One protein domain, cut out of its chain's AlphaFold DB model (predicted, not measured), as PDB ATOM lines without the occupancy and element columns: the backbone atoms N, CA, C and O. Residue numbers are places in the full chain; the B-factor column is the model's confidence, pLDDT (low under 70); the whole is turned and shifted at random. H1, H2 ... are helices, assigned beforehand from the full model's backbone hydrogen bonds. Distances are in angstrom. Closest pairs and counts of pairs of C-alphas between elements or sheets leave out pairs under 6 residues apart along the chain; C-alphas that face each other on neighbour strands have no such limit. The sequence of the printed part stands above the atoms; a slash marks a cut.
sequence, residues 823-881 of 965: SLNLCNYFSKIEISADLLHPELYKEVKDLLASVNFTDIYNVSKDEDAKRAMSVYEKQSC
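This is residues 823 to 881 of the 965 residues of an uncharacterized protein of Dendrobium catenatum (UniProt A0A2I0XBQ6). A long rod is made of two helices, H2 and H3, set nearly end to end, with the short helix H1 beside the place where one gives way to the other. From H1 a long link, residues 831 to 841, runs to the far end of H2, and residues 862 to 881 of H3 stick out free at the other end of the rod. The printed part has 59 residues with three named helices, H1, H2 and H3 in that order, and no named strand; the class is all helix. The whole is extended, with a radius of gyration of the C-alphas of 18.2 A and spans of 62 by 15 by 14 A.

H1 is residues 823 to 830, 10.4 A from first to last C-alpha, beginning at C-alpha 823 (51.041, 92.087, -0.041). H2 is residues 842 to 854, 17.8 A long, with C-alpha 842 at (49.603, 66.588, -10.854). H3 is residues 857 to 881, 36.8 A long, ending at C-alpha 881 (45.329, 108.130, 32.585).

H1 and H2 are close but not clearly touching; their closest C-alphas, those of Phe 830 and Leu 852, are 7.5 A apart. They run opposite ways at a tilt of 35.3 degrees, only just steep. H1 and H3 are also close but not clearly touching, with the closest C-alphas, those of Cys 827 and Phe 857, 6.8 A apart. They run opposite ways at a steep tilt of 44 degrees. H2 and H3 are apart, with a tight link of 2 residues between them. In H1, H2 and H3 every O i to N i+4 pair is within hydrogen-bond range.

The two C-alphas farthest apart, those of His 841 and Cys 881, are 61.6 A apart. Without residues 862 to 881, the body spans 30 by 15 by 12 A. The link from H1 to H2 is long, with 11 residues. The printed part has no cut. The mean pLDDT of the printed part is 73.2, and 20 residues are under 70: residues 823 to 827, residues 855 to 866, and residues 868, 879 and 881.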
ATOM      1  N   SER A 823      50.887  93.526  -0.301       58.47
ATOM      2  CA  SER A 823      51.041  92.087  -0.041       58.47
ATOM      3  C   SER A 823      49.820  91.464   0.628       58.47
ATOM      4  O   SER A 823      49.440  90.359   0.254       58.47
ATOM      5  N   LEU A 824      49.147  92.171   1.541       59.16
ATOM      6  CA  LEU A 824      47.920  91.682   2.182       59.16
ATOM      7  C   LEU A 824      46.781  91.534   1.163       59.16
ATOM      8  O   LEU A 824      45.979  90.608   1.259       59.16
ATOM      9  N   ASN A 825      46.735  92.403   0.148       59.69
ATOM     10  CA  ASN A 825      45.764  92.301  -0.943       59.69
ATOM     11  C   ASN A 825      46.067  91.112  -1.867       59.69
ATOM     12  O   ASN A 825      45.137  90.430  -2.291       59.69
ATOM     13  N   LEU A 826      47.348  90.823  -2.128       66.31
ATOM     14  CA  LEU A 826      47.764  89.619  -2.854       66.31
ATOM     15  C   LEU A 826      47.472  88.342  -2.049       66.31
ATOM     16  O   LEU A 826      46.916  87.400  -2.602       66.31
ATOM     17  N   CYS A 827      47.743  88.327  -0.742       65.56
ATOM     18  CA  CYS A 827      47.389  87.213   0.146       65.56
ATOM     19  C   CYS A 827      45.876  86.935   0.117       65.56
ATOM     20  O   CYS A 827      45.460  85.803  -0.104       65.56
ATOM     21  N   ASN A 828      45.054  87.985   0.230       71.00
ATOM     22  CA  ASN A 828      43.587  87.929   0.142       71.00
ATOM     23  C   ASN A 828      43.025  87.643  -1.267       71.00
ATOM     24  O   ASN A 828      41.798  87.585  -1.431       71.00
ATOM     25  N   TYR A 829      43.894  87.529  -2.274       75.81
ATOM     26  CA  TYR A 829      43.573  87.096  -3.631       75.81
ATOM     27  C   TYR A 829      43.975  85.629  -3.829       75.81
ATOM     28  O   TYR A 829      43.138  84.827  -4.228       75.81
ATOM     29  N   PHE A 830      45.199  85.247  -3.447       72.75
ATOM     30  CA  PHE A 830      45.663  83.857  -3.496       72.75
ATOM     31  C   PHE A 830      44.862  82.923  -2.579       72.75
ATOM     32  O   PHE A 830      44.521  81.827  -3.007       72.75
ATOM     33  N   SER A 831      44.430  83.376  -1.396       75.00
ATOM     34  CA  SER A 831      43.523  82.609  -0.521       75.00
ATOM     35  C   SER A 831      42.100  82.417  -1.072       75.00
ATOM     36  O   SER A 831      41.284  81.753  -0.437       75.00
ATOM     37  N   LYS A 832      41.787  82.995  -2.242       79.44
ATOM     38  CA  LYS A 832      40.522  82.822  -2.979       79.44
ATOM     39  C   LYS A 832      40.711  82.136  -4.334       79.44
ATOM     40  O   LYS A 832      39.744  82.001  -5.080       79.44
ATOM     41  N   ILE A 833      41.937  81.733  -4.673       82.06
ATOM     42  CA  ILE A 833      42.226  80.948  -5.872       82.06
ATOM     43  C   ILE A 833      42.198  79.473  -5.477       82.06
ATOM     44  O   ILE A 833      43.208  78.877  -5.109       82.06
ATOM     45  N   GLU A 834      41.013  78.878  -5.570       79.50
ATOM     46  CA  GLU A 834      40.876  77.427  -5.616       79.50
ATOM     47  C   GLU A 834      41.225  76.956  -7.032       79.50
ATOM     48  O   GLU A 834      40.519  77.261  -7.995       79.50
ATOM     49  N   ILE A 835      42.336  76.229  -7.174       82.81
ATOM     50  CA  ILE A 835      42.681  75.534  -8.418       82.81
ATOM     51  C   ILE A 835      42.216  74.084  -8.284       82.81
ATOM     52  O   ILE A 835      42.574  73.401  -7.323       82.81
ATOM     53  N   SER A 836      41.429  73.598  -9.241       82.69
ATOM     54  CA  SER A 836      41.059  72.184  -9.330       82.69
ATOM     55  C   SER A 836      42.230  71.352  -9.856       82.69
ATOM     56  O   SER A 836      42.902  71.767 -10.802       82.69
ATOM     57  N   ALA A 837      42.429  70.154  -9.301       79.94
ATOM     58  CA  ALA A 837      43.463  69.223  -9.762       79.94
ATOM     59  C   ALA A 837      43.347  68.925 -11.271       79.94
ATOM     60  O   ALA A 837      44.356  68.881 -11.964       79.94
ATOM     61  N   ASP A 838      42.119  68.850 -11.794       83.50
ATOM     62  CA  ASP A 838      41.807  68.554 -13.201       83.50
ATOM     63  C   ASP A 838      42.290  69.618 -14.215       83.50
ATOM     64  O   ASP A 838      42.187  69.407 -15.422       83.50
ATOM     65  N   LEU A 839      42.788  70.777 -13.752       85.25
ATOM     66  CA  LEU A 839      43.288  71.872 -14.601       85.25
ATOM     67  C   LEU A 839      44.822  71.994 -14.633       85.25
ATOM     68  O   LEU A 839      45.340  72.866 -15.332       85.25
ATOM     69  N   LEU A 840      45.559  71.157 -13.896       85.00
ATOM     70  CA  LEU A 840      47.025  71.176 -13.847       85.00
ATOM     71  C   LEU A 840      47.602  69.761 -13.972       85.00
ATOM     72  O   LEU A 840      46.978  68.781 -13.577       85.00
ATOM     73  N   HIS A 841      48.841  69.651 -14.460       84.75
ATOM     74  CA  HIS A 841      49.609  68.412 -14.296       84.75
ATOM     75  C   HIS A 841      49.755  68.121 -12.788       84.75
ATOM     76  O   HIS A 841      49.998  69.074 -12.042       84.75
ATOM     77  N   PRO A 842      49.632  66.872 -12.296       87.06
ATOM     78  CA  PRO A 842      49.603  66.588 -10.854       87.06
ATOM     79  C   PRO A 842      50.846  67.089 -10.097       87.06
ATOM     80  O   PRO A 842      50.748  67.470  -8.933       87.06
ATOM     81  N   GLU A 843      51.993  67.164 -10.771       89.00
ATOM     82  CA  GLU A 843      53.240  67.744 -10.253       89.00
ATOM     83  C   GLU A 843      53.133  69.266 -10.056       89.00
ATOM     84  O   GLU A 843      53.464  69.767  -8.986       89.00
ATOM     85  N   LEU A 844      52.598  69.992 -11.046       85.81
ATOM     86  CA  LEU A 844      52.339  71.436 -10.963       85.81
ATOM     87  C   LEU A 844      51.220  71.750  -9.964       85.81
ATOM     88  O   LEU A 844      51.286  72.750  -9.257       85.81
ATOM     89  N   TYR A 845      50.201  70.889  -9.876       89.62
ATOM     90  CA  TYR A 845      49.169  70.995  -8.849       89.62
ATOM     91  C   TYR A 845      49.778  70.869  -7.450       89.62
ATOM     92  O   TYR A 845      49.457  71.673  -6.575       89.62
ATOM     93  N   LYS A 846      50.693  69.910  -7.251       90.31
ATOM     94  CA  LYS A 846      51.443  69.772  -6.002       90.31
ATOM     95  C   LYS A 846      52.321  70.999  -5.738       90.31
ATOM     96  O   LYS A 846      52.172  71.595  -4.682       90.31
ATOM     97  N   GLU A 847      53.156  71.430  -6.683       89.00
ATOM     98  CA  GLU A 847      54.051  72.586  -6.497       89.00
ATOM     99  C   GLU A 847      53.279  73.873  -6.161       89.00
ATOM    100  O   GLU A 847      53.640  74.584  -5.225       89.00
ATOM    101  N   VAL A 848      52.175  74.161  -6.860       83.44
ATOM    102  CA  VAL A 848      51.356  75.355  -6.584       83.44
ATOM    103  C   VAL A 848      50.596  75.232  -5.258       83.44
ATOM    104  O   VAL A 848      50.429  76.231  -4.559       83.44
ATOM    105  N   LYS A 849      50.176  74.026  -4.860       84.44
ATOM    106  CA  LYS A 849      49.550  73.780  -3.551       84.44
ATOM    107  C   LYS A 849      50.553  73.898  -2.401       84.44
ATOM    108  O   LYS A 849      50.236  74.523  -1.394       84.44
ATOM    109  N   ASP A 850      51.762  73.378  -2.577       86.44
ATOM    110  CA  ASP A 850      52.864  73.486  -1.620       86.44
ATOM    111  C   ASP A 850      53.368  74.943  -1.533       86.44
ATOM    112  O   ASP A 850      53.726  75.412  -0.452       86.44
ATOM    113  N   LEU A 851      53.302  75.721  -2.622       83.88
ATOM    114  CA  LEU A 851      53.527  77.173  -2.616       83.88
ATOM    115  C   LEU A 851      52.424  77.929  -1.851       83.88
ATOM    116  O   LEU A 851      52.725  78.783  -1.021       83.88
ATOM    117  N   LEU A 852      51.148  77.600  -2.086       81.62
ATOM    118  CA  LEU A 852      50.009  78.186  -1.364       81.62
ATOM    119  C   LEU A 852      49.989  77.814   0.129       81.62
ATOM    120  O   LEU A 852      49.472  78.590   0.929       81.62
ATOM    121  N   ALA A 853      50.549  76.661   0.504       78.56
ATOM    122  CA  ALA A 853      50.684  76.223   1.892       78.56
ATOM    123  C   ALA A 853      51.930  76.803   2.585       78.56
ATOM    124  O   ALA A 853      51.853  77.208   3.738       78.56
ATOM    125  N   SER A 854      53.077  76.877   1.899       75.06
ATOM    126  CA  SER A 854      54.316  77.435   2.470       75.06
ATOM    127  C   SER A 854      54.262  78.952   2.664       75.06
ATOM    128  O   SER A 854      54.920  79.481   3.565       75.06
ATOM    129  N   VAL A 855      53.422  79.664   1.905       66.75
ATOM    130  CA  VAL A 855      52.995  81.024   2.259       66.75
ATOM    131  C   VAL A 855      51.939  80.939   3.370       66.75
ATOM    132  O   VAL A 855      50.744  81.097   3.130       66.75
ATOM    133  N   ASN A 856      52.387  80.704   4.609       55.78
ATOM    134  CA  ASN A 856      51.543  80.650   5.810       55.78
ATOM    135  C   ASN A 856      50.840  81.998   6.078       55.78
ATOM    136  O   ASN A 856      51.284  82.832   6.873       55.78
ATOM    137  N   PHE A 857      49.692  82.210   5.432       57.16
ATOM    138  CA  PHE A 857      48.851  83.399   5.608       57.16
ATOM    139  C   PHE A 857      48.372  83.582   7.063       57.16
ATOM    140  O   PHE A 857      48.060  84.703   7.473       57.16
ATOM    141  N   THR A 858      48.348  82.499   7.849       54.03
ATOM    142  CA  THR A 858      48.027  82.483   9.284       54.03
ATOM    143  C   THR A 858      48.902  83.431  10.088       54.03
ATOM    144  O   THR A 858      48.385  84.197  10.898       54.03
ATOM    145  N   ASP A 859      50.210  83.428   9.849       53.41
ATOM    146  CA  ASP A 859      51.168  84.102  10.728       53.41
ATOM    147  C   ASP A 859      51.109  85.617  10.506       53.41
ATOM    148  O   ASP A 859      51.085  86.403  11.454       53.41
ATOM    149  N   ILE A 860      50.938  86.024   9.246       56.53
ATOM    150  CA  ILE A 860      50.697  87.415   8.845       56.53
ATOM    151  C   ILE A 860      49.364  87.923   9.427       56.53
ATOM    152  O   ILE A 860      49.288  89.044   9.937       56.53
ATOM    153  N   TYR A 861      48.312  87.098   9.394       53.50
ATOM    154  CA  TYR A 861      46.996  87.454   9.931       53.50
ATOM    155  C   TYR A 861      46.985  87.542  11.469       53.50
ATOM    156  O   TYR A 861      46.344  88.430  12.037       53.50
ATOM    157  N   ASN A 862      47.743  86.677  12.145       52.03
ATOM    158  CA  ASN A 862      47.913  86.697  13.598       52.03
ATOM    159  C   ASN A 862      48.707  87.929  14.063       52.03
ATOM    160  O   ASN A 862      48.273  88.603  14.996       52.03
ATOM    161  N   VAL A 863      49.793  88.298  13.369       58.38
ATOM    162  CA  VAL A 863      50.548  89.535  13.657       58.38
ATOM    163  C   VAL A 863      49.672  90.784  13.495       58.38
ATOM    164  O   VAL A 863      49.757  91.691  14.321       58.38
ATOM    165  N   SER A 864      48.779  90.831  12.497       60.22
ATOM    166  CA  SER A 864      47.836  91.956  12.357       60.22
ATOM    167  C   SER A 864      46.902  92.080  13.565       60.22
ATOM    168  O   SER A 864      46.717  93.181  14.078       60.22
ATOM    169  N   LYS A 865      46.339  90.963  14.048       65.50
ATOM    170  CA  LYS A 865      45.460  90.957  15.231       65.50
ATOM    171  C   LYS A 865      46.185  91.403  16.498       65.50
ATOM    172  O   LYS A 865      45.600  92.125  17.300       65.50
ATOM    173  N   ASP A 866      47.432  90.980  16.673       68.00
ATOM    174  CA  ASP A 866      48.241  91.313  17.846       68.00
ATOM    175  C   ASP A 866      48.649  92.803  17.861       68.00
ATOM    176  O   ASP A 866      48.575  93.466  18.895       68.00
ATOM    177  N   GLU A 867      48.967  93.393  16.703       71.56
ATOM    178  CA  GLU A 867      49.210  94.840  16.591       71.56
ATOM    179  C   GLU A 867      47.937  95.689  16.764       71.56
ATOM    180  O   GLU A 867      47.980  96.733  17.422       71.56
ATOM    181  N   ASP A 868      46.787  95.246  16.245       69.50
ATOM    182  CA  ASP A 868      45.507  95.927  16.485       69.50
ATOM    183  C   ASP A 868      45.063  95.805  17.958       69.50
ATOM    184  O   ASP A 868      44.561  96.778  18.530       69.50
ATOM    185  N   ALA A 869      45.334  94.673  18.621       76.56
ATOM    186  CA  ALA A 869      45.113  94.498  20.057       76.56
ATOM    187  C   ALA A 869      46.010  95.426  20.898       76.56
ATOM    188  O   ALA A 869      45.507  96.143  21.767       76.56
ATOM    189  N   LYS A 870      47.316  95.506  20.605       79.31
ATOM    190  CA  LYS A 870      48.235  96.465  21.253       79.31
ATOM    191  C   LYS A 870      47.805  97.910  21.017       79.31
ATOM    192  O   LYS A 870      47.852  98.727  21.938       79.31
ATOM    193  N   ARG A 871      47.333  98.241  19.810       76.12
ATOM    194  CA  ARG A 871      46.791  99.570  19.507       76.12
ATOM    195  C   ARG A 871      45.563  99.874  20.364       76.12
ATOM    196  O   ARG A 871      45.540 100.942  20.975       76.12
ATOM    197  N   ALA A 872      44.605  98.951  20.464       76.06
ATOM    198  CA  ALA A 872      43.423  99.092  21.312       76.06
ATOM    199  C   ALA A 872      43.792  99.271  22.798       76.06
ATOM    200  O   ALA A 872      43.317 100.211  23.437       76.06
ATOM    201  N   MET A 873      44.718  98.457  23.320       73.44
ATOM    202  CA  MET A 873      45.247  98.601  24.683       73.44
ATOM    203  C   MET A 873      45.890  99.979  24.904       73.44
ATOM    204  O   MET A 873      45.569 100.650  25.882       73.44
ATOM    205  N   SER A 874      46.698 100.468  23.956       71.81
ATOM    206  CA  SER A 874      47.331 101.795  24.053       71.81
ATOM    207  C   SER A 874      46.335 102.966  24.023       71.81
ATOM    208  O   SER A 874      46.653 104.057  24.499       71.81
ATOM    209  N   VAL A 875      45.141 102.772  23.449       76.44
ATOM    210  CA  VAL A 875      44.041 103.750  23.499       76.44
ATOM    211  C   VAL A 875      43.359 103.690  24.863       76.44
ATOM    212  O   VAL A 875      43.176 104.734  25.489       76.44
ATOM    213  N   TYR A 876      43.060 102.485  25.358       73.25
ATOM    214  CA  TYR A 876      42.437 102.279  26.666       73.25
ATOM    215  C   TYR A 876      43.304 102.821  27.816       73.25
ATOM    216  O   TYR A 876      42.805 103.516  28.697       73.25
ATOM    217  N   GLU A 877      44.618 102.600  27.766       74.69
ATOM    218  CA  GLU A 877      45.587 103.118  28.738       74.69
ATOM    219  C   GLU A 877      45.627 104.657  28.747       74.69
ATOM    220  O   GLU A 877      45.439 105.281  29.794       74.69
ATOM    221  N   LYS A 878      45.726 105.297  27.571       71.56
ATOM    222  CA  LYS A 878      45.649 106.769  27.436       71.56
ATOM    223  C   LYS A 878      44.318 107.344  27.930       71.56
ATOM    224  O   LYS A 878      44.273 108.490  28.383       71.56
ATOM    225  N   GLN A 879      43.238 106.570  27.849       66.56
ATOM    226  CA  GLN A 879      41.916 106.958  28.336       66.56
ATOM    227  C   GLN A 879      41.753 106.714  29.848       66.56
ATOM    228  O   GLN A 879      41.041 107.472  30.508       66.56
ATOM    229  N   SER A 880      42.476 105.742  30.413       70.50
ATOM    230  CA  SER A 880      42.600 105.497  31.856       70.50
ATOM    231  C   SER A 880      43.370 106.621  32.560       70.50
ATOM    232  O   SER A 880      42.865 107.210  33.517       70.50
ATOM    233  N   CYS A 881      44.529 107.030  32.026       59.38
ATOM    234  CA  CYS A 881      45.329 108.130  32.585       59.38
ATOM    235  C   CYS A 881      44.572 109.472  32.647       59.38
ATOM    236  O   CYS A 881      44.864 110.304  33.501       59.38
TER     237      CYS A 881